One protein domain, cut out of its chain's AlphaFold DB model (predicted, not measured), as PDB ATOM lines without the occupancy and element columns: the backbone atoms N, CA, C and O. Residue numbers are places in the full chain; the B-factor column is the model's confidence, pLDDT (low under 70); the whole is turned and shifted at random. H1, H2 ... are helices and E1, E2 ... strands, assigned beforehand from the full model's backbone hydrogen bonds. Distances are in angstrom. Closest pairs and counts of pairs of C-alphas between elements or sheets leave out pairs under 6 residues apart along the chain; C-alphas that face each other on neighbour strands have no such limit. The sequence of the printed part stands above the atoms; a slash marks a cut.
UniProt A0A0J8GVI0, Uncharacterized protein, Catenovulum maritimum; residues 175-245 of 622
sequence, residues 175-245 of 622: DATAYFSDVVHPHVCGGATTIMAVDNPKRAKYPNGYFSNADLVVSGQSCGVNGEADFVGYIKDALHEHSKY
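Overview. This is residues 175 to 245 of the 622 residues of an uncharacterized protein of Catenovulum maritimum (UniProt A0A0J8GVI0). The domain has little regular structure: a body of loops holds a small hairpin, E1 and E2, and residues 236 to 245, of which 236 to 243 belong to helix H1, stick out as an arm that makes the length. The printed part has 71 residues, 22 of them in two named strands and one named helix, in the order E1, E2, H1; the sheet is antiparallel, the class mixed. It is only just compact, close to loose, with a radius of gyration of the C-alphas of 13.1 A, and spans 44 by 29 by 16 A.

Arrangement. E1, residues 213 to 218, and E2, residues 221 to 223, form an antiparallel hairpin at 135 degrees; N 213 and O 223, 3.0 A apart, are within hydrogen-bond range. The closest C-alphas of E1 and H1, residues 231 to 243, are those of Asn 213 and Val 232, 5.3 A apart. In H1 every O i to N i+4 pair is within hydrogen-bond range.

Along the chain. E1 begins at C-alpha 213 (15.883, 203.835, 14.185) and measures 10.6 A; E2 measures 6.4 A. H1 measures 18.4 A and ends at C-alpha 243 (12.917, 187.046, 26.671).

Size, cuts and confidence. The farthest C-alphas, of Lys 202 and Tyr 245, are 44.8 A apart. The printed part has no cut. Residues 175 to 212 hold no named element. pLDDT is under 70 at residues 175 to 184, 198 to 208 and 241 to 245.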
ATOM      1  N   ASP A 175       9.456 218.075  21.543       62.88
ATOM      2  CA  ASP A 175       9.358 219.214  22.465       62.88
ATOM      3  C   ASP A 175       9.406 218.820  23.952       62.88
ATOM      4  O   ASP A 175       9.391 219.689  24.828       62.88
ATOM      5  N   ALA A 176       9.516 217.523  24.254       59.97
ATOM      6  CA  ALA A 176       9.606 217.018  25.617       59.97
ATOM      7  C   ALA A 176      10.957 217.396  26.256       59.97
ATOM      8  O   ALA A 176      11.960 216.694  26.129       59.97
ATOM      9  N   THR A 177      11.000 218.520  26.975       48.47
ATOM     10  CA  THR A 177      12.198 218.968  27.694       48.47
ATOM     11  C   THR A 177      12.442 218.142  28.971       48.47
ATOM     12  O   THR A 177      11.824 218.382  30.004       48.47
ATOM     13  N   ALA A 178      13.421 217.233  28.919       45.53
ATOM     14  CA  ALA A 178      14.422 217.029  29.980       45.53
ATOM     15  C   ALA A 178      14.042 216.389  31.348       45.53
ATOM     16  O   ALA A 178      14.634 216.780  32.352       45.53
ATOM     17  N   TYR A 179      13.171 215.372  31.433       45.19
ATOM     18  CA  TYR A 179      12.979 214.634  32.713       45.19
ATOM     19  C   TYR A 179      13.233 213.122  32.706       45.19
ATOM     20  O   TYR A 179      13.429 212.547  33.775       45.19
ATOM     21  N   PHE A 180      13.318 212.481  31.544       49.66
ATOM     22  CA  PHE A 180      13.727 211.080  31.435       49.66
ATOM     23  C   PHE A 180      15.039 211.056  30.637       49.66
ATOM     24  O   PHE A 180      15.174 211.779  29.658       49.66
ATOM     25  N   SER A 181      16.058 210.342  31.110       41.28
ATOM     26  CA  SER A 181      17.410 210.361  30.513       41.28
ATOM     27  C   SER A 181      17.602 209.334  29.391       41.28
ATOM     28  O   SER A 181      18.657 209.332  28.769       41.28
ATOM     29  N   ASP A 182      16.567 208.540  29.094       51.50
ATOM     30  CA  ASP A 182      16.576 207.426  28.133       51.50
ATOM     31  C   ASP A 182      15.477 207.600  27.058       51.50
ATOM     32  O   ASP A 182      14.762 206.660  26.710       51.50
ATOM     33  N   VAL A 183      15.231 208.838  26.612       57.56
ATOM     34  CA  VAL A 183      13.997 209.179  25.889       57.56
ATOM     35  C   VAL A 183      14.076 208.839  24.414       57.56
ATOM     36  O   VAL A 183      14.911 209.331  23.669       57.56
ATOM     37  N   VAL A 184      13.099 208.055  23.986       67.44
ATOM     38  CA  VAL A 184      12.821 207.750  22.597       67.44
ATOM     39  C   VAL A 184      12.169 208.960  21.915       67.44
ATOM     40  O   VAL A 184      10.969 209.199  22.072       67.44
ATOM     41  N   HIS A 185      12.954 209.720  21.152       74.88
ATOM     42  CA  HIS A 185      12.486 210.901  20.420       74.88
ATOM     43  C   HIS A 185      12.228 210.630  18.927       74.88
ATOM     44  O   HIS A 185      12.793 209.692  18.342       74.88
ATOM     45  N   PRO A 186      11.409 211.466  18.261       79.44
ATOM     46  CA  PRO A 186      11.332 211.478  16.811       79.44
ATOM     47  C   PRO A 186      12.643 211.928  16.158       79.44
ATOM     48  O   PRO A 186      13.441 212.659  16.737       79.44
ATOM     49  N   HIS A 187      12.816 211.558  14.894       84.69
ATOM     50  CA  HIS A 187      13.919 211.997  14.051       84.69
ATOM     51  C   HIS A 187      13.419 212.494  12.690       84.69
ATOM     52  O   HIS A 187      12.333 212.126  12.237       84.69
ATOM     53  N   VAL A 188      14.212 213.332  12.020       82.69
ATOM     54  CA  VAL A 188      13.949 213.778  10.644       82.69
ATOM     55  C   VAL A 188      14.948 213.104   9.715       82.69
ATOM     56  O   VAL A 188      16.149 213.283   9.876       82.69
ATOM     57  N   CYS A 189      14.460 212.381   8.713       82.88
ATOM     58  CA  CYS A 189      15.293 211.745   7.698       82.88
ATOM     59  C   CYS A 189      14.548 211.650   6.366       82.88
ATOM     60  O   CYS A 189      13.319 211.541   6.318       82.88
ATOM     61  N   GLY A 190      15.286 211.717   5.262       75.62
ATOM     62  CA  GLY A 190      14.725 211.606   3.918       75.62
ATOM     63  C   GLY A 190      13.663 212.665   3.603       75.62
ATOM     64  O   GLY A 190      12.775 212.413   2.796       75.62
ATOM     65  N   GLY A 191      13.737 213.834   4.254       76.69
ATOM     66  CA  GLY A 191      12.780 214.932   4.089       76.69
ATOM     67  C   GLY A 191      11.486 214.813   4.905       76.69
ATOM     68  O   GLY A 191      10.607 215.656   4.737       76.69
ATOM     69  N   ALA A 192      11.360 213.822   5.794       77.25
ATOM     70  CA  ALA A 192      10.177 213.632   6.633       77.25
ATOM     71  C   ALA A 192      10.523 213.313   8.093       77.25
ATOM     72  O   ALA A 192      11.629 212.882   8.411       77.25
ATOM     73  N   THR A 193       9.550 213.508   8.980       80.88
ATOM     74  CA  THR A 193       9.628 213.134  10.395       80.88
ATOM     75  C   THR A 193       9.160 211.696  10.624       80.88
ATOM     76  O   THR A 193       8.215 211.229   9.984       80.88
ATOM     77  N   THR A 194       9.786 211.007  11.575       86.69
ATOM     78  CA  THR A 194       9.309 209.726  12.123       86.69
ATOM     79  C   THR A 194       8.001 209.911  12.903       86.69
ATOM     80  O   THR A 194       7.668 211.029  13.297       86.69
ATOM     81  N   ILE A 195       7.303 208.811  13.193       86.00
ATOM     82  CA  ILE A 195       5.954 208.795  13.781       86.00
ATOM     83  C   ILE A 195       5.817 209.616  15.070       86.00
ATOM     84  O   ILE A 195       4.797 210.265  15.229       86.00
ATOM     85  N   MET A 196       6.815 209.664  15.957       83.88
ATOM     86  CA  MET A 196       6.691 210.363  17.251       83.88
ATOM     87  C   MET A 196       6.840 211.897  17.188       83.88
ATOM     88  O   MET A 196       7.004 212.530  18.222       83.88
ATOM     89  N   ALA A 197       6.868 212.523  16.009       78.31
ATOM     90  CA  ALA A 197       7.041 213.977  15.918       78.31
ATOM     91  C   ALA A 197       5.766 214.725  16.314       78.31
ATOM     92  O   ALA A 197       4.674 214.258  15.986       78.31
ATOM     93  N   VAL A 198       5.893 215.899  16.955       67.12
ATOM     94  CA  VAL A 198       4.726 216.758  17.198       67.12
ATOM     95  C   VAL A 198       4.095 217.093  15.858       67.12
ATOM     96  O   VAL A 198       4.734 217.637  14.952       67.12
ATOM     97  N   ASP A 199       2.805 216.799  15.771       56.69
ATOM     98  CA  ASP A 199       1.940 217.093  14.644       56.69
ATOM     99  C   ASP A 199       1.941 218.608  14.369       56.69
ATOM    100  O   ASP A 199       1.192 219.387  14.959       56.69
ATOM    101  N   ASN A 200       2.858 219.085  13.532       51.53
ATOM    102  CA  ASN A 200       2.880 220.468  13.084       51.53
ATOM    103  C   ASN A 200       2.081 220.521  11.782       51.53
ATOM    104  O   ASN A 200       2.540 219.941  10.806       51.53
ATOM    105  N   PRO A 201       0.956 221.255  11.691       47.50
ATOM    106  CA  PRO A 201       0.148 221.316  10.467       47.50
ATOM    107  C   PRO A 201       0.905 221.856   9.236       47.50
ATOM    108  O   PRO A 201       0.393 221.787   8.122       47.50
ATOM    109  N   LYS A 202       2.124 222.396   9.411       40.78
ATOM    110  CA  LYS A 202       3.038 222.810   8.332       40.78
ATOM    111  C   LYS A 202       4.075 221.749   7.929       40.78
ATOM    112  O   LYS A 202       4.766 221.948   6.934       40.78
ATOM    113  N   ARG A 203       4.234 220.663   8.691       47.84
ATOM    114  CA  ARG A 203       5.085 219.511   8.360       47.84
ATOM    115  C   ARG A 203       4.158 218.373   7.939       47.84
ATOM    116  O   ARG A 203       3.117 218.169   8.545       47.84
ATOM    117  N   ALA A 204       4.473 217.719   6.826       41.97
ATOM    118  CA  ALA A 204       3.589 216.747   6.197       41.97
ATOM    119  C   ALA A 204       3.076 215.688   7.194       41.97
ATOM    120  O   ALA A 204       3.857 215.183   8.001       41.97
ATOM    121  N   LYS A 205       1.779 215.341   7.069       56.75
ATOM    122  CA  LYS A 205       1.169 214.065   7.507       56.75
ATOM    123  C   LYS A 205       2.229 212.973   7.508       56.75
ATOM    124  O   LYS A 205       2.833 212.877   6.452       56.75
ATOM    125  N   TYR A 206       2.416 212.194   8.585       60.19
ATOM    126  CA  TYR A 206       3.438 211.136   8.750       60.19
ATOM    127  C   TYR A 206       3.702 210.335   7.456       60.19
ATOM    128  O   TYR A 206       3.206 209.218   7.301       60.19
ATOM    129  N   PRO A 207       4.488 210.843   6.490       56.28
ATOM    130  CA  PRO A 207       4.313 210.420   5.093       56.28
ATOM    131  C   PRO A 207       5.020 209.088   4.849       56.28
ATOM    132  O   PRO A 207       4.868 208.429   3.825       56.28
ATOM    133  N   ASN A 208       5.804 208.701   5.845       66.69
ATOM    134  CA  ASN A 208       6.801 207.683   5.774       66.69
ATOM    135  C   ASN A 208       6.504 206.523   6.730       66.69
ATOM    136  O   ASN A 208       7.023 205.437   6.486       66.69
ATOM    137  N   GLY A 209       5.645 206.710   7.742       82.88
ATOM    138  CA  GLY A 209       5.130 205.628   8.585       82.88
ATOM    139  C   GLY A 209       6.211 204.747   9.214       82.88
ATOM    140  O   GLY A 209       6.131 203.535   9.085       82.88
ATOM    141  N   TYR A 210       7.248 205.321   9.826       88.69
ATOM    142  CA  TYR A 210       8.231 204.568  10.616       88.69
ATOM    143  C   TYR A 210       8.605 205.316  11.900       88.69
ATOM    144  O   TYR A 210       8.571 206.548  11.961       88.69
ATOM    145  N   PHE A 211       8.948 204.552  12.929       90.00
ATOM    146  CA  PHE A 211       9.556 205.002  14.172       90.00
ATOM    147  C   PHE A 211      11.049 205.289  13.969       90.00
ATOM    148  O   PHE A 211      11.642 204.881  12.969       90.00
ATOM    149  N   SER A 212      11.650 206.030  14.899       89.81
ATOM    150  CA  SER A 212      13.069 206.366  14.826       89.81
ATOM    151  C   SER A 212      13.945 205.124  15.030       89.81
ATOM    152  O   SER A 212      13.677 204.294  15.900       89.81
ATOM    153  N   ASN A 213      14.955 204.966  14.176       91.31
ATOM    154  CA  ASN A 213      15.883 203.835  14.185       91.31
ATOM    155  C   ASN A 213      17.225 204.268  13.586       91.31
ATOM    156  O   ASN A 213      17.269 204.719  12.439       91.31
ATOM    157  N   ALA A 214      18.305 204.096  14.346       89.06
ATOM    158  CA  ALA A 214      19.660 204.456  13.932       89.06
ATOM    159  C   ALA A 214      20.200 203.627  12.752       89.06
ATOM    160  O   ALA A 214      21.051 204.104  12.002       89.06
ATOM    161  N   ASP A 215      19.690 202.410  12.564       91.38
ATOM    162  CA  ASP A 215      20.094 201.511  11.479       91.38
ATOM    163  C   ASP A 215      19.241 201.690  10.211       91.38
ATOM    164  O   ASP A 215      19.576 201.173   9.141       91.38
ATOM    165  N   LEU A 216      18.120 202.414  10.305       90.31
ATOM    166  CA  LEU A 216      17.242 202.667   9.168       90.31
ATOM    167  C   LEU A 216      17.761 203.866   8.371       90.31
ATOM    168  O   LEU A 216      17.803 204.982   8.877       90.31
ATOM    169  N   VAL A 217      18.093 203.660   7.095       89.75
ATOM    170  CA  VAL A 217      18.548 204.730   6.195       89.75
ATOM    171  C   VAL A 217      17.507 204.985   5.107       89.75
ATOM    172  O   VAL A 217      17.196 204.097   4.314       89.75
ATOM    173  N   VAL A 218      17.004 206.218   5.023       85.62
ATOM    174  CA  VAL A 218      16.047 206.661   3.996       85.62
ATOM    175  C   VAL A 218      16.647 207.820   3.216       85.62
ATOM    176  O   VAL A 218      17.084 208.818   3.788       85.62
ATOM    177  N   SER A 219      16.699 207.683   1.889       87.75
ATOM    178  CA  SER A 219      17.310 208.675   0.988       87.75
ATOM    179  C   SER A 219      18.738 209.070   1.403       87.75
ATOM    180  O   SER A 219      19.128 210.230   1.306       87.75
ATOM    181  N   GLY A 220      19.511 208.100   1.905       89.94
ATOM    182  CA  GLY A 220      20.889 208.302   2.364       89.94
ATOM    183  C   GLY A 220      21.036 208.974   3.736       89.94
ATOM    184  O   GLY A 220      22.162 209.244   4.141       89.94
ATOM    185  N   GLN A 221      19.941 209.238   4.457       88.88
ATOM    186  CA  GLN A 221      19.954 209.803   5.809       88.88
ATOM    187  C   GLN A 221      19.511 208.757   6.832       88.88
ATOM    188  O   GLN A 221      18.511 208.074   6.612       88.88
ATOM    189  N   SER A 222      20.239 208.649   7.947       89.50
ATOM    190  CA  SER A 222      19.808 207.838   9.091       89.50
ATOM    191  C   SER A 222      18.498 208.382   9.656       89.50
ATOM    192  O   SER A 222      18.336 209.594   9.783       89.50
ATOM    193  N   CYS A 223      17.577 207.491  10.002       88.00
ATOM    194  CA  CYS A 223      16.276 207.788  10.591       88.00
ATOM    195  C   CYS A 223      16.270 207.698  12.114       88.00
ATOM    196  O   CYS A 223      15.210 207.576  12.727       88.00
ATOM    197  N   GLY A 224      17.446 207.798  12.719       87.94
ATOM    198  CA  GLY A 224      17.629 207.820  14.153       87.94
ATOM    199  C   GLY A 224      19.085 208.028  14.538       87.94
ATOM    200  O   GLY A 224      19.985 208.077  13.693       87.94
ATOM    201  N   VAL A 225      19.304 208.135  15.841       86.81
ATOM    202  CA  VAL A 225      20.627 208.234  16.462       86.81
ATOM    203  C   VAL A 225      20.655 207.237  17.607       86.81
ATOM    204  O   VAL A 225      19.793 207.299  18.481       86.81
ATOM    205  N   ASN A 226      21.617 206.315  17.577       84.88
ATOM    206  CA  ASN A 226      21.712 205.226  18.548       84.88
ATOM    207  C   ASN A 226      21.773 205.796  19.976       84.88
ATOM    208  O   ASN A 226      22.636 206.627  20.267       84.88
ATOM    209  N   GLY A 227      20.843 205.368  20.832       77.25
ATOM    210  CA  GLY A 227      20.733 205.813  22.224       77.25
ATOM    211  C   GLY A 227      20.140 207.214  22.444       77.25
ATOM    212  O   GLY A 227      20.115 207.663  23.583       77.25
ATOM    213  N   GLU A 228      19.666 207.906  21.402       80.25
ATOM    214  CA  GLU A 228      19.062 209.251  21.517       80.25
ATOM    215  C   GLU A 228      17.714 209.345  20.784       80.25
ATOM    216  O   GLU A 228      16.687 209.667  21.369       80.25
ATOM    217  N   ALA A 229      17.689 209.026  19.493       83.06
ATOM    218  CA  ALA A 229      16.474 208.979  18.685       83.06
ATOM    219  C   ALA A 229      16.351 207.574  18.096       83.06
ATOM    220  O   ALA A 229      16.508 207.380  16.891       83.06
ATOM    221  N   ASP A 230      16.163 206.588  18.972       84.44
ATOM    222  CA  ASP A 230      16.192 205.169  18.620       84.44
ATOM    223  C   ASP A 230      15.062 204.390  19.307       84.44
ATOM    224  O   ASP A 230      15.264 203.621  20.249       84.44
ATOM    225  N   PHE A 231      13.837 204.610  18.821       85.56
ATOM    226  CA  PHE A 231      12.655 203.865  19.258       85.56
ATOM    227  C   PHE A 231      12.853 202.365  19.085       85.56
ATOM    228  O   PHE A 231      12.507 201.578  19.961       85.56
ATOM    229  N   VAL A 232      13.425 201.953  17.957       87.44
ATOM    230  CA  VAL A 232      13.588 200.536  17.632       87.44
ATOM    231  C   VAL A 232      14.602 199.858  18.544       87.44
ATOM    232  O   VAL A 232      14.314 198.756  19.014       87.44
ATOM    233  N   GLY A 233      15.736 200.502  18.830       84.62
ATOM    234  CA  GLY A 233      16.706 200.021  19.815       84.62
ATOM    235  C   GLY A 233      16.063 199.809  21.184       84.62
ATOM    236  O   GLY A 233      16.131 198.708  21.728       84.62
ATOM    237  N   TYR A 234      15.312 200.802  21.675       81.94
ATOM    238  CA  TYR A 234      14.597 200.704  22.952       81.94
ATOM    239  C   TYR A 234      13.604 199.528  23.003       81.94
ATOM    240  O   TYR A 234      13.572 198.781  23.983       81.94
ATOM    241  N   ILE A 235      12.807 199.320  21.948       79.06
ATOM    242  CA  ILE A 235      11.855 198.197  21.880       79.06
ATOM    243  C   ILE A 235      12.578 196.854  21.850       79.06
ATOM    244  O   ILE A 235      12.160 195.916  22.527       79.06
ATOM    245  N   LYS A 236      13.658 196.741  21.074       82.50
ATOM    246  CA  LYS A 236      14.442 195.505  20.997       82.50
ATOM    247  C   LYS A 236      15.089 195.172  22.332       82.50
ATOM    248  O   LYS A 236      15.061 194.007  22.721       82.50
ATOM    249  N   ASP A 237      15.584 196.170  23.053       78.12
ATOM    250  CA  ASP A 237      16.106 195.990  24.406       78.12
ATOM    251  C   ASP A 237      14.999 195.553  25.372       78.12
ATOM    252  O   ASP A 237      15.184 194.598  26.126       78.12
ATOM    253  N   ALA A 238      13.812 196.165  25.299       72.88
ATOM    254  CA  ALA A 238      12.653 195.767  26.099       72.88
ATOM    255  C   ALA A 238      12.220 194.312  25.832       72.88
ATOM    256  O   ALA A 238      12.013 193.544  26.773       72.88
ATOM    257  N   LEU A 239      12.138 193.908  24.560       72.50
ATOM    258  CA  LEU A 239      11.818 192.538  24.141       72.50
ATOM    259  C   LEU A 239      12.930 191.545  24.513       72.50
ATOM    260  O   LEU A 239      12.655 190.408  24.898       72.50
ATOM    261  N   HIS A 240      14.195 191.958  24.429       74.62
ATOM    262  CA  HIS A 240      15.324 191.137  24.848       74.62
ATOM    263  C   HIS A 240      15.300 190.899  26.360       74.62
ATOM    264  O   HIS A 240      15.422 189.752  26.792       74.62
ATOM    265  N   GLU A 241      15.083 191.942  27.165       66.81
ATOM    266  CA  GLU A 241      14.876 191.806  28.608       66.81
ATOM    267  C   GLU A 241      13.659 190.925  28.912       66.81
ATOM    268  O   GLU A 241      13.763 190.042  29.761       66.81
ATOM    269  N   HIS A 242      12.555 191.068  28.167       63.50
ATOM    270  CA  HIS A 242      11.389 190.187  28.292       63.50
ATOM    271  C   HIS A 242      11.757 188.713  28.083       63.50
ATOM    272  O   HIS A 242      11.409 187.855  28.892       63.50
ATOM    273  N   SER A 243      12.531 188.414  27.034       62.03
ATOM    274  CA  SER A 243      12.917 187.046  26.671       62.03
ATOM    275  C   SER A 243      13.776 186.326  27.719       62.03
ATOM    276  O   SER A 243      13.852 185.096  27.706       62.03
ATOM    277  N   LYS A 244      14.421 187.069  28.634       60.94
ATOM    278  CA  LYS A 244      15.212 186.505  29.741       60.94
ATOM    279  C   LYS A 244      14.333 185.905  30.837       60.94
ATOM    280  O   LYS A 244      14.811 185.066  31.599       60.94
ATOM    281  N   TYR A 245      13.062 186.292  30.905       54.41
ATOM    282  CA  TYR A 245      12.096 185.703  31.821       54.41
ATOM    283  C   TYR A 245      11.542 184.416  31.201       54.41
ATOM    284  O   TYR A 245      10.726 184.442  30.284       54.41
TER     285      TYR A 245